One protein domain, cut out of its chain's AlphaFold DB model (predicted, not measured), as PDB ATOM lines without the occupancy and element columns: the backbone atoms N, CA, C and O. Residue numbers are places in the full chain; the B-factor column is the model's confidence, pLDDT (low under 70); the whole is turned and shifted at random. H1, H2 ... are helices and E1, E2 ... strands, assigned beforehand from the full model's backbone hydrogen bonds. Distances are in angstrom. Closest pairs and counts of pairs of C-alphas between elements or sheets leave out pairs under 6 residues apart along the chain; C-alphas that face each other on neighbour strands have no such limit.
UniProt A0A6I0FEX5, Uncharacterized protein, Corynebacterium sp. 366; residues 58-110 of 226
ATOM      1  N   ASP A  58      12.524  -1.751 -31.194       89.56
ATOM      2  CA  ASP A  58      11.870  -2.846 -30.490       89.56
ATOM      3  C   ASP A  58      11.951  -2.657 -28.968       89.56
ATOM      4  O   ASP A  58      13.025  -2.458 -28.396       89.56
ATOM      5  N   ILE A  59      10.812  -2.782 -28.279       88.69
ATOM      6  CA  ILE A  59      10.743  -2.833 -26.811       88.69
ATOM      7  C   ILE A  59      10.351  -4.239 -26.354       88.69
ATOM      8  O   ILE A  59       9.318  -4.774 -26.760       88.69
ATOM      9  N   ARG A  60      11.134  -4.799 -25.430       89.94
ATOM     10  CA  ARG A  60      10.860  -6.048 -24.714       89.94
ATOM     11  C   ARG A  60       9.999  -5.809 -23.479       89.94
ATOM     12  O   ARG A  60      10.289  -4.938 -22.649       89.94
ATOM     13  N   ASP A  61       8.958  -6.619 -23.332       85.12
ATOM     14  CA  ASP A  61       8.205  -6.723 -22.085       85.12
ATOM     15  C   ASP A  61       8.911  -7.616 -21.041       85.12
ATOM     16  O   ASP A  61      10.021  -8.110 -21.254       85.12
ATOM     17  N   ASP A  62       8.278  -7.817 -19.882       84.12
ATOM     18  CA  ASP A  62       8.840  -8.640 -18.799       84.12
ATOM     19  C   ASP A  62       8.868 -10.149 -19.130       84.12
ATOM     20  O   ASP A  62       9.520 -10.924 -18.428       84.12
ATOM     21  N   TYR A  63       8.203 -10.567 -20.213       84.12
ATOM     22  CA  TYR A  63       8.190 -11.933 -20.740       84.12
ATOM     23  C   TYR A  63       9.115 -12.107 -21.959       84.12
ATOM     24  O   TYR A  63       9.107 -13.172 -22.578       84.12
ATOM     25  N   ASN A  64       9.945 -11.104 -22.279       80.31
ATOM     26  CA  ASN A  64      10.820 -11.045 -23.457       80.31
ATOM     27  C   ASN A  64      10.084 -11.077 -24.809       80.31
ATOM     28  O   ASN A  64      10.661 -11.489 -25.815       80.31
ATOM     29  N   VAL A  65       8.832 -10.628 -24.857       86.00
ATOM     30  CA  VAL A  65       8.111 -10.417 -26.115       86.00
ATOM     31  C   VAL A  65       8.477  -9.037 -26.663       86.00
ATOM     32  O   VAL A  65       8.334  -8.034 -25.959       86.00
ATOM     33  N   CYS A  66       8.967  -8.992 -27.904       88.56
ATOM     34  CA  CYS A  66       9.272  -7.749 -28.614       88.56
ATOM     35  C   CYS A  66       8.026  -7.171 -29.289       88.56
ATOM     36  O   CYS A  66       7.173  -7.911 -29.789       88.56
ATOM     37  N   ARG A  67       7.964  -5.842 -29.345       91.38
ATOM     38  CA  ARG A  67       7.074  -5.099 -30.235       91.38
ATOM     39  C   ARG A  67       7.753  -3.822 -30.722       91.38
ATOM     40  O   ARG A  67       8.517  -3.221 -29.961       91.38
ATOM     41  N   GLY A  68       7.311  -3.356 -31.884       88.75
ATOM     42  CA  GLY A  68       7.621  -2.035 -32.405       88.75
ATOM     43  C   GLY A  68       7.172  -0.900 -31.482       88.75
ATOM     44  O   GLY A  68       6.145  -0.984 -30.781       88.75
ATOM     45  N   ALA A  69       7.975   0.155 -31.458       90.50
ATOM     46  CA  ALA A  69       7.761   1.388 -30.724       90.50
ATOM     47  C   ALA A  69       8.475   2.565 -31.403       90.50
ATOM     48  O   ALA A  69       9.488   2.411 -32.082       90.50
ATOM     49  N   THR A  70       7.969   3.770 -31.154       92.06
ATOM     50  CA  THR A  70       8.610   5.024 -31.569       92.06
ATOM     51  C   THR A  70       9.671   5.459 -30.556       92.06
ATOM     52  O   THR A  70       9.599   5.117 -29.370       92.06
ATOM     53  N   TRP A  71      10.634   6.279 -30.975       92.44
ATOM     54  CA  TRP A  71      11.634   6.866 -30.081       92.44
ATOM     55  C   TRP A  71      10.962   7.762 -29.035       92.44
ATOM     56  O   TRP A  71      11.333   7.718 -27.861       92.44
ATOM     57  N   LYS A  72       9.910   8.516 -29.401       92.12
ATOM     58  CA  LYS A  72       9.075   9.254 -28.428       92.12
ATOM     59  C   LYS A  72       8.392   8.336 -27.420       92.12
ATOM     60  O   LYS A  72       8.285   8.693 -26.243       92.12
ATOM     61  N   GLU A  73       7.905   7.168 -27.845       92.56
ATOM     62  CA  GLU A  73       7.322   6.202 -26.916       92.56
ATOM     63  C   GLU A  73       8.369   5.697 -25.922       92.56
ATOM     64  O   GLU A  73       8.084   5.660 -24.721       92.56
ATOM     65  N   VAL A  74       9.566   5.354 -26.403       90.25
ATOM     66  CA  VAL A  74      10.698   4.954 -25.561       90.25
ATOM     67  C   VAL A  74      11.038   6.060 -24.561       90.25
ATOM     68  O   VAL A  74      11.014   5.815 -23.356       90.25
ATOM     69  N   ALA A  75      11.249   7.290 -25.032       89.75
ATOM     70  CA  ALA A  75      11.555   8.438 -24.184       89.75
ATOM     71  C   ALA A  75      10.507   8.624 -23.072       89.75
ATOM     72  O   ALA A  75      10.846   8.720 -21.894       89.75
ATOM     73  N   ARG A  76       9.214   8.553 -23.415       90.12
ATOM     74  CA  ARG A  76       8.114   8.639 -22.443       90.12
ATOM     75  C   ARG A  76       8.102   7.472 -21.454       90.12
ATOM     76  O   ARG A  76       7.835   7.686 -20.278       90.12
ATOM     77  N   ARG A  77       8.339   6.240 -21.918       87.12
ATOM     78  CA  ARG A  77       8.298   5.029 -21.079       87.12
ATOM     79  C   ARG A  77       9.397   5.022 -20.019       87.12
ATOM     80  O   ARG A  77       9.172   4.490 -18.938       87.12
ATOM     81  N   PHE A  78      10.561   5.574 -20.346       84.62
ATOM     82  CA  PHE A  78      11.727   5.600 -19.462       84.62
ATOM     83  C   PHE A  78      11.972   6.968 -18.811       84.62
ATOM     84  O   PHE A  78      12.976   7.125 -18.126       84.62
ATOM     85  N   GLU A  79      11.056   7.927 -18.992       86.00
ATOM     86  CA  GLU A  79      11.155   9.295 -18.455       86.00
ATOM     87  C   GLU A  79      12.444  10.026 -18.893       86.00
ATOM     88  O   GLU A  79      13.051  10.772 -18.128       86.00
ATOM     89  N   LEU A  80      12.861   9.812 -20.145       84.19
ATOM     90  CA  LEU A  80      14.073  10.380 -20.746       84.19
ATOM     91  C   LEU A  80      13.736  11.531 -21.701       84.19
ATOM     92  O   LEU A  80      12.663  11.561 -22.310       84.19
ATOM     93  N   GLN A  81      14.670  12.468 -21.874       86.50
ATOM     94  CA  GLN A  81      14.581  13.476 -22.934       86.50
ATOM     95  C   GLN A  81      15.146  12.924 -24.243       86.50
ATOM     96  O   GLN A  81      16.158  12.233 -24.227       86.50
ATOM     97  N   LEU A  82      14.508  13.252 -25.370       89.31
ATOM     98  CA  LEU A  82      14.935  12.826 -26.702       89.31
ATOM     99  C   LEU A  82      15.635  13.971 -27.452       89.31
ATOM    100  O   LEU A  82      15.034  15.018 -27.683       89.31
ATOM    101  N   ASP A  83      16.869  13.723 -27.879       91.81
ATOM    102  CA  ASP A  83      17.662  14.535 -28.801       91.81
ATOM    103  C   ASP A  83      17.838  13.773 -30.133       91.81
ATOM    104  O   ASP A  83      18.720  12.918 -30.250       91.81
ATOM    105  N   PRO A  84      17.002  14.047 -31.151       89.81
ATOM    106  CA  PRO A  84      16.961  13.267 -32.391       89.81
ATOM    107  C   PRO A  84      18.176  13.494 -33.303       89.81
ATOM    108  O   PRO A  84      18.327  12.803 -34.307       89.81
ATOM    109  N   ILE A  85      19.033  14.474 -32.994       89.50
ATOM    110  CA  ILE A  85      20.237  14.769 -33.782       89.50
ATOM    111  C   ILE A  85      21.342  13.752 -33.485       89.50
ATOM    112  O   ILE A  85      22.234  13.569 -34.314       89.50
ATOM    113  N   LYS A  86      21.294  13.094 -32.322       89.06
ATOM    114  CA  LYS A  86      22.332  12.182 -31.834       89.06
ATOM    115  C   LYS A  86      22.073  10.721 -32.220       89.06
ATOM    116  O   LYS A  86      20.921  10.352 -32.454       89.06
ATOM    117  N   PRO A  87      23.128   9.880 -32.250       87.06
ATOM    118  CA  PRO A  87      22.993   8.425 -32.358       87.06
ATOM    119  C   PRO A  87      22.018   7.865 -31.324       87.06
ATOM    120  O   PRO A  87      21.974   8.373 -30.207       87.06
ATOM    121  N   PHE A  88      21.288   6.792 -31.654       86.06
ATOM    122  CA  PHE A  88      20.245   6.230 -30.779       86.06
ATOM    123  C   PHE A  88      20.668   6.073 -29.310       86.06
ATOM    124  O   PHE A  88      19.937   6.477 -28.414       86.06
ATOM    125  N   GLY A  89      21.866   5.537 -29.048       77.12
ATOM    126  CA  GLY A  89      22.363   5.351 -27.679       77.12
ATOM    127  C   GLY A  89      22.586   6.656 -26.899       77.12
ATOM    128  O   GLY A  89      22.460   6.664 -25.678       77.12
ATOM    129  N   GLU A  90      22.878   7.757 -27.593       84.81
ATOM    130  CA  GLU A  90      23.138   9.087 -27.022       84.81
ATOM    131  C   GLU A  90      21.929  10.033 -27.118       84.81
ATOM    132  O   GLU A  90      21.912  11.097 -26.492       84.81
ATOM    133  N   ALA A  91      20.922   9.660 -27.908       86.62
ATOM    134  CA  ALA A  91      19.716  10.443 -28.140       86.62
ATOM    135  C   ALA A  91      18.844  10.561 -26.886       86.62
ATOM    136  O   ALA A  91      18.080  11.513 -26.760       86.62
ATOM    137  N   PHE A  92      18.957   9.631 -25.938       85.19
ATOM    138  CA  PHE A  92      18.180   9.663 -24.704       85.19
ATOM    139  C   PHE A  92      18.986  10.322 -23.584       85.19
ATOM    140  O   PHE A  92      19.782   9.683 -22.897       85.19
ATOM    141  N   VAL A  93      18.783  11.627 -23.398       67.00
ATOM    142  CA  VAL A  93      19.454  12.407 -22.356       67.00
ATOM    143  C   VAL A  93      18.806  12.106 -21.004       67.00
ATOM    144  O   VAL A  93      17.749  12.628 -20.647       67.00
ATOM    145  N   GLY A  94      19.486  11.249 -20.255       51.81
ATOM    146  CA  GLY A  94      19.412  11.072 -18.813       51.81
ATOM    147  C   GLY A  94      20.748  10.465 -18.405       51.81
ATOM    148  O   GLY A  94      21.146   9.460 -18.981       51.81
ATOM    149  N   GLU A  95      21.470  11.138 -17.510       50.59
ATOM    150  CA  GLU A  95      22.801  10.792 -16.993       50.59
ATOM    151  C   GLU A  95      23.085   9.278 -17.008       50.59
ATOM    152  O   GLU A  95      22.257   8.494 -16.537       50.59
ATOM    153  N   CYS A  96      24.267   8.863 -17.485       48.41
ATOM    154  CA  CYS A  96      24.743   7.468 -17.510       48.41
ATOM    155  C   CYS A  96      24.811   6.774 -16.123       48.41
ATOM    156  O   CYS A  96      25.471   5.750 -15.975       48.41
ATOM    157  N   GLU A  97      24.143   7.292 -15.092       51.59
ATOM    158  CA  GLU A  97      24.236   6.861 -13.700       51.59
ATOM    159  C   GLU A  97      22.867   6.708 -13.012       51.59
ATOM    160  O   GLU A  97      22.655   7.155 -11.886       51.59
ATOM    161  N   SER A  98      21.914   6.014 -13.642       59.72
ATOM    162  CA  SER A  98      20.692   5.591 -12.943       59.72
ATOM    163  C   SER A  98      20.276   4.158 -13.277       59.72
ATOM    164  O   SER A  98      20.554   3.614 -14.346       59.72
ATOM    165  N   SER A  99      19.548   3.521 -12.356       65.19
ATOM    166  CA  SER A  99      18.913   2.211 -12.565       65.19
ATOM    167  C   SER A  99      17.947   2.176 -13.758       65.19
ATOM    168  O   SER A  99      17.526   1.091 -14.161       65.19
ATOM    169  N   LEU A 100      17.572   3.339 -14.301       68.31
ATOM    170  CA  LEU A 100      16.731   3.475 -15.489       68.31
ATOM    171  C   LEU A 100      17.517   3.195 -16.773       68.31
ATOM    172  O   LEU A 100      17.004   2.479 -17.628       68.31
ATOM    173  N   TYR A 101      18.776   3.634 -16.876       69.44
ATOM    174  CA  TYR A 101      19.618   3.361 -18.050       69.44
ATOM    175  C   TYR A 101      19.874   1.855 -18.227       69.44
ATOM    176  O   TYR A 101      19.656   1.292 -19.294       69.44
ATOM    177  N   ASN A 102      20.172   1.152 -17.129       73.19
ATOM    178  CA  ASN A 102      20.298  -0.311 -17.132       73.19
ATOM    179  C   ASN A 102      18.998  -1.038 -17.537       73.19
ATOM    180  O   ASN A 102      19.042  -2.155 -18.054       73.19
ATOM    181  N   GLN A 103      17.825  -0.459 -17.253       75.75
ATOM    182  CA  GLN A 103      16.546  -1.022 -17.698       75.75
ATOM    183  C   GLN A 103      16.296  -0.741 -19.177       75.75
ATOM    184  O   GLN A 103      15.798  -1.627 -19.868       75.75
ATOM    185  N   PHE A 104      16.657   0.453 -19.644       79.56
ATOM    186  CA  PHE A 104      16.612   0.839 -21.047       79.56
ATOM    187  C   PHE A 104      17.461  -0.113 -21.898       79.56
ATOM    188  O   PHE A 104      16.905  -0.795 -22.754       79.56
ATOM    189  N   GLU A 105      18.749  -0.290 -21.586       77.75
ATOM    190  CA  GLU A 105      19.653  -1.152 -22.369       77.75
ATOM    191  C   GLU A 105      19.189  -2.615 -22.447       77.75
ATOM    192  O   GLU A 105      19.434  -3.316 -23.426       77.75
ATOM    193  N   ARG A 106      18.502  -3.108 -21.411       81.50
ATOM    194  CA  ARG A 106      17.987  -4.487 -21.385       81.50
ATOM    195  C   ARG A 106      16.691  -4.662 -22.165       81.50
ATOM    196  O   ARG A 106      16.401  -5.775 -22.611       81.50
ATOM    197  N   LYS A 107      15.881  -3.605 -22.242       86.62
ATOM    198  CA  LYS A 107      14.513  -3.662 -22.764       86.62
ATOM    199  C   LYS A 107      14.372  -3.048 -24.146       86.62
ATOM    200  O   LYS A 107      13.373  -3.338 -24.788       86.62
ATOM    201  N   VAL A 108      15.312  -2.233 -24.600       88.06
ATOM    202  CA  VAL A 108      15.226  -1.532 -25.880       88.06
ATOM    203  C   VAL A 108      16.279  -2.085 -26.825       88.06
ATOM    204  O   VAL A 108      17.460  -2.134 -26.492       88.06
ATOM    205  N   ILE A 109      15.837  -2.531 -27.992       86.62
ATOM    206  CA  ILE A 109      16.706  -2.932 -29.093       86.62
ATOM    207  C   ILE A 109      16.755  -1.731 -30.050       86.62
ATOM    208  O   ILE A 109      15.688  -1.224 -30.412       86.62
ATOM    209  N   PRO A 110      17.952  -1.238 -30.421       82.12
ATOM    210  CA  PRO A 110      18.084  -0.148 -31.386       82.12
ATOM    211  C   PRO A 110      17.453  -0.537 -32.729       82.12
ATOM    212  O   PRO A 110      17.277  -1.731 -32.985       82.12
TER     213      PRO A 110
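AT A GLANCE: This is residues 58 to 110 of the 226 residues of an uncharacterized protein of Corynebacterium sp. 366 (UniProt A0A6I0FEX5). A short strand hairpin, E1 and E2, makes one end of this small domain, the helices H1 and H3 lie in its middle at a steep angle to each other, and a looping stretch with the short helix H2 makes the other end. The last printed residues come back to the hairpin, where residues 108 to 109 pair antiparallel with residues 58 to 59 of E1, on the side away from E2. The 53 printed residues hold two named strands and three named helices, in the order E1, E2, H1, H2, H3, and the class is mixed, helices and strands. The sheet has the order E1 - E2 and is antiparallel. The whole is compact, with a radius of gyration of the C-alphas of 10.6 A and spans of 29 by 22 by 16 A.

HOW THE PARTS SIT: E1, residues 58 to 60, and E2, residues 66 to 69, form a hairpin of antiparallel strands, their directions at 133 degrees. N 59 and O 67 are within hydrogen-bond range at 2.9 A, and N 67 and O 59 at 3.1 A. H1, residues 71 to 78, has its closest C-alpha to E1 at Val 74, 7.9 A from that of Ile 59. H2, residues 88 to 91, is apart from E1, E2 and H1. Before and after it, residues 81 to 82 and 92 to 93 form a short antiparallel pairing. H3, residues 99 to 107, is apart from H2 and E2. H1 and H3 are close but not clearly touching, the closest C-alphas being those of Phe 78 and Leu 100 at 6.7 A; they run opposite ways at a steep tilt of 49 degrees. The closest C-alphas of E1 and H3 are those of Arg 60 and Lys 107, 4.8 A apart. In H1 every O i to N i+4 pair is within hydrogen-bond range, in H3 4 of 5 are, and H2 is too short for such a pair.

IN THESE COORDINATES: E1 begins at C-alpha 58, (11.870, -2.846, -30.490), and is 6.7 A long from first to last C-alpha; E2 is 9.5 A long. H1 begins at C-alpha 71, (11.634, 6.866, -30.081), and is 10.7 A long. H2, with four residues, is 5.0 A long. H3, the longest helix, is 12.6 A long and ends at C-alpha 107, (14.513, -3.662, -22.764).

THE WHOLE: The two C-alphas farthest apart are those of Tyr 63 and Ile 85, at 32.1 A, while the first and last printed C-alphas, of Asp 58 and Pro 110, are 6.8 A apart. The printed part has no cut. The links E1 to E2 and E2 to H1 are tight, the links H1 to H2 and H2 to H3 are short, and no link is long. The mean pLDDT of the printed part is 81.8; residues 93 to 101, of which 99 to 101 belong to H3, are under 70.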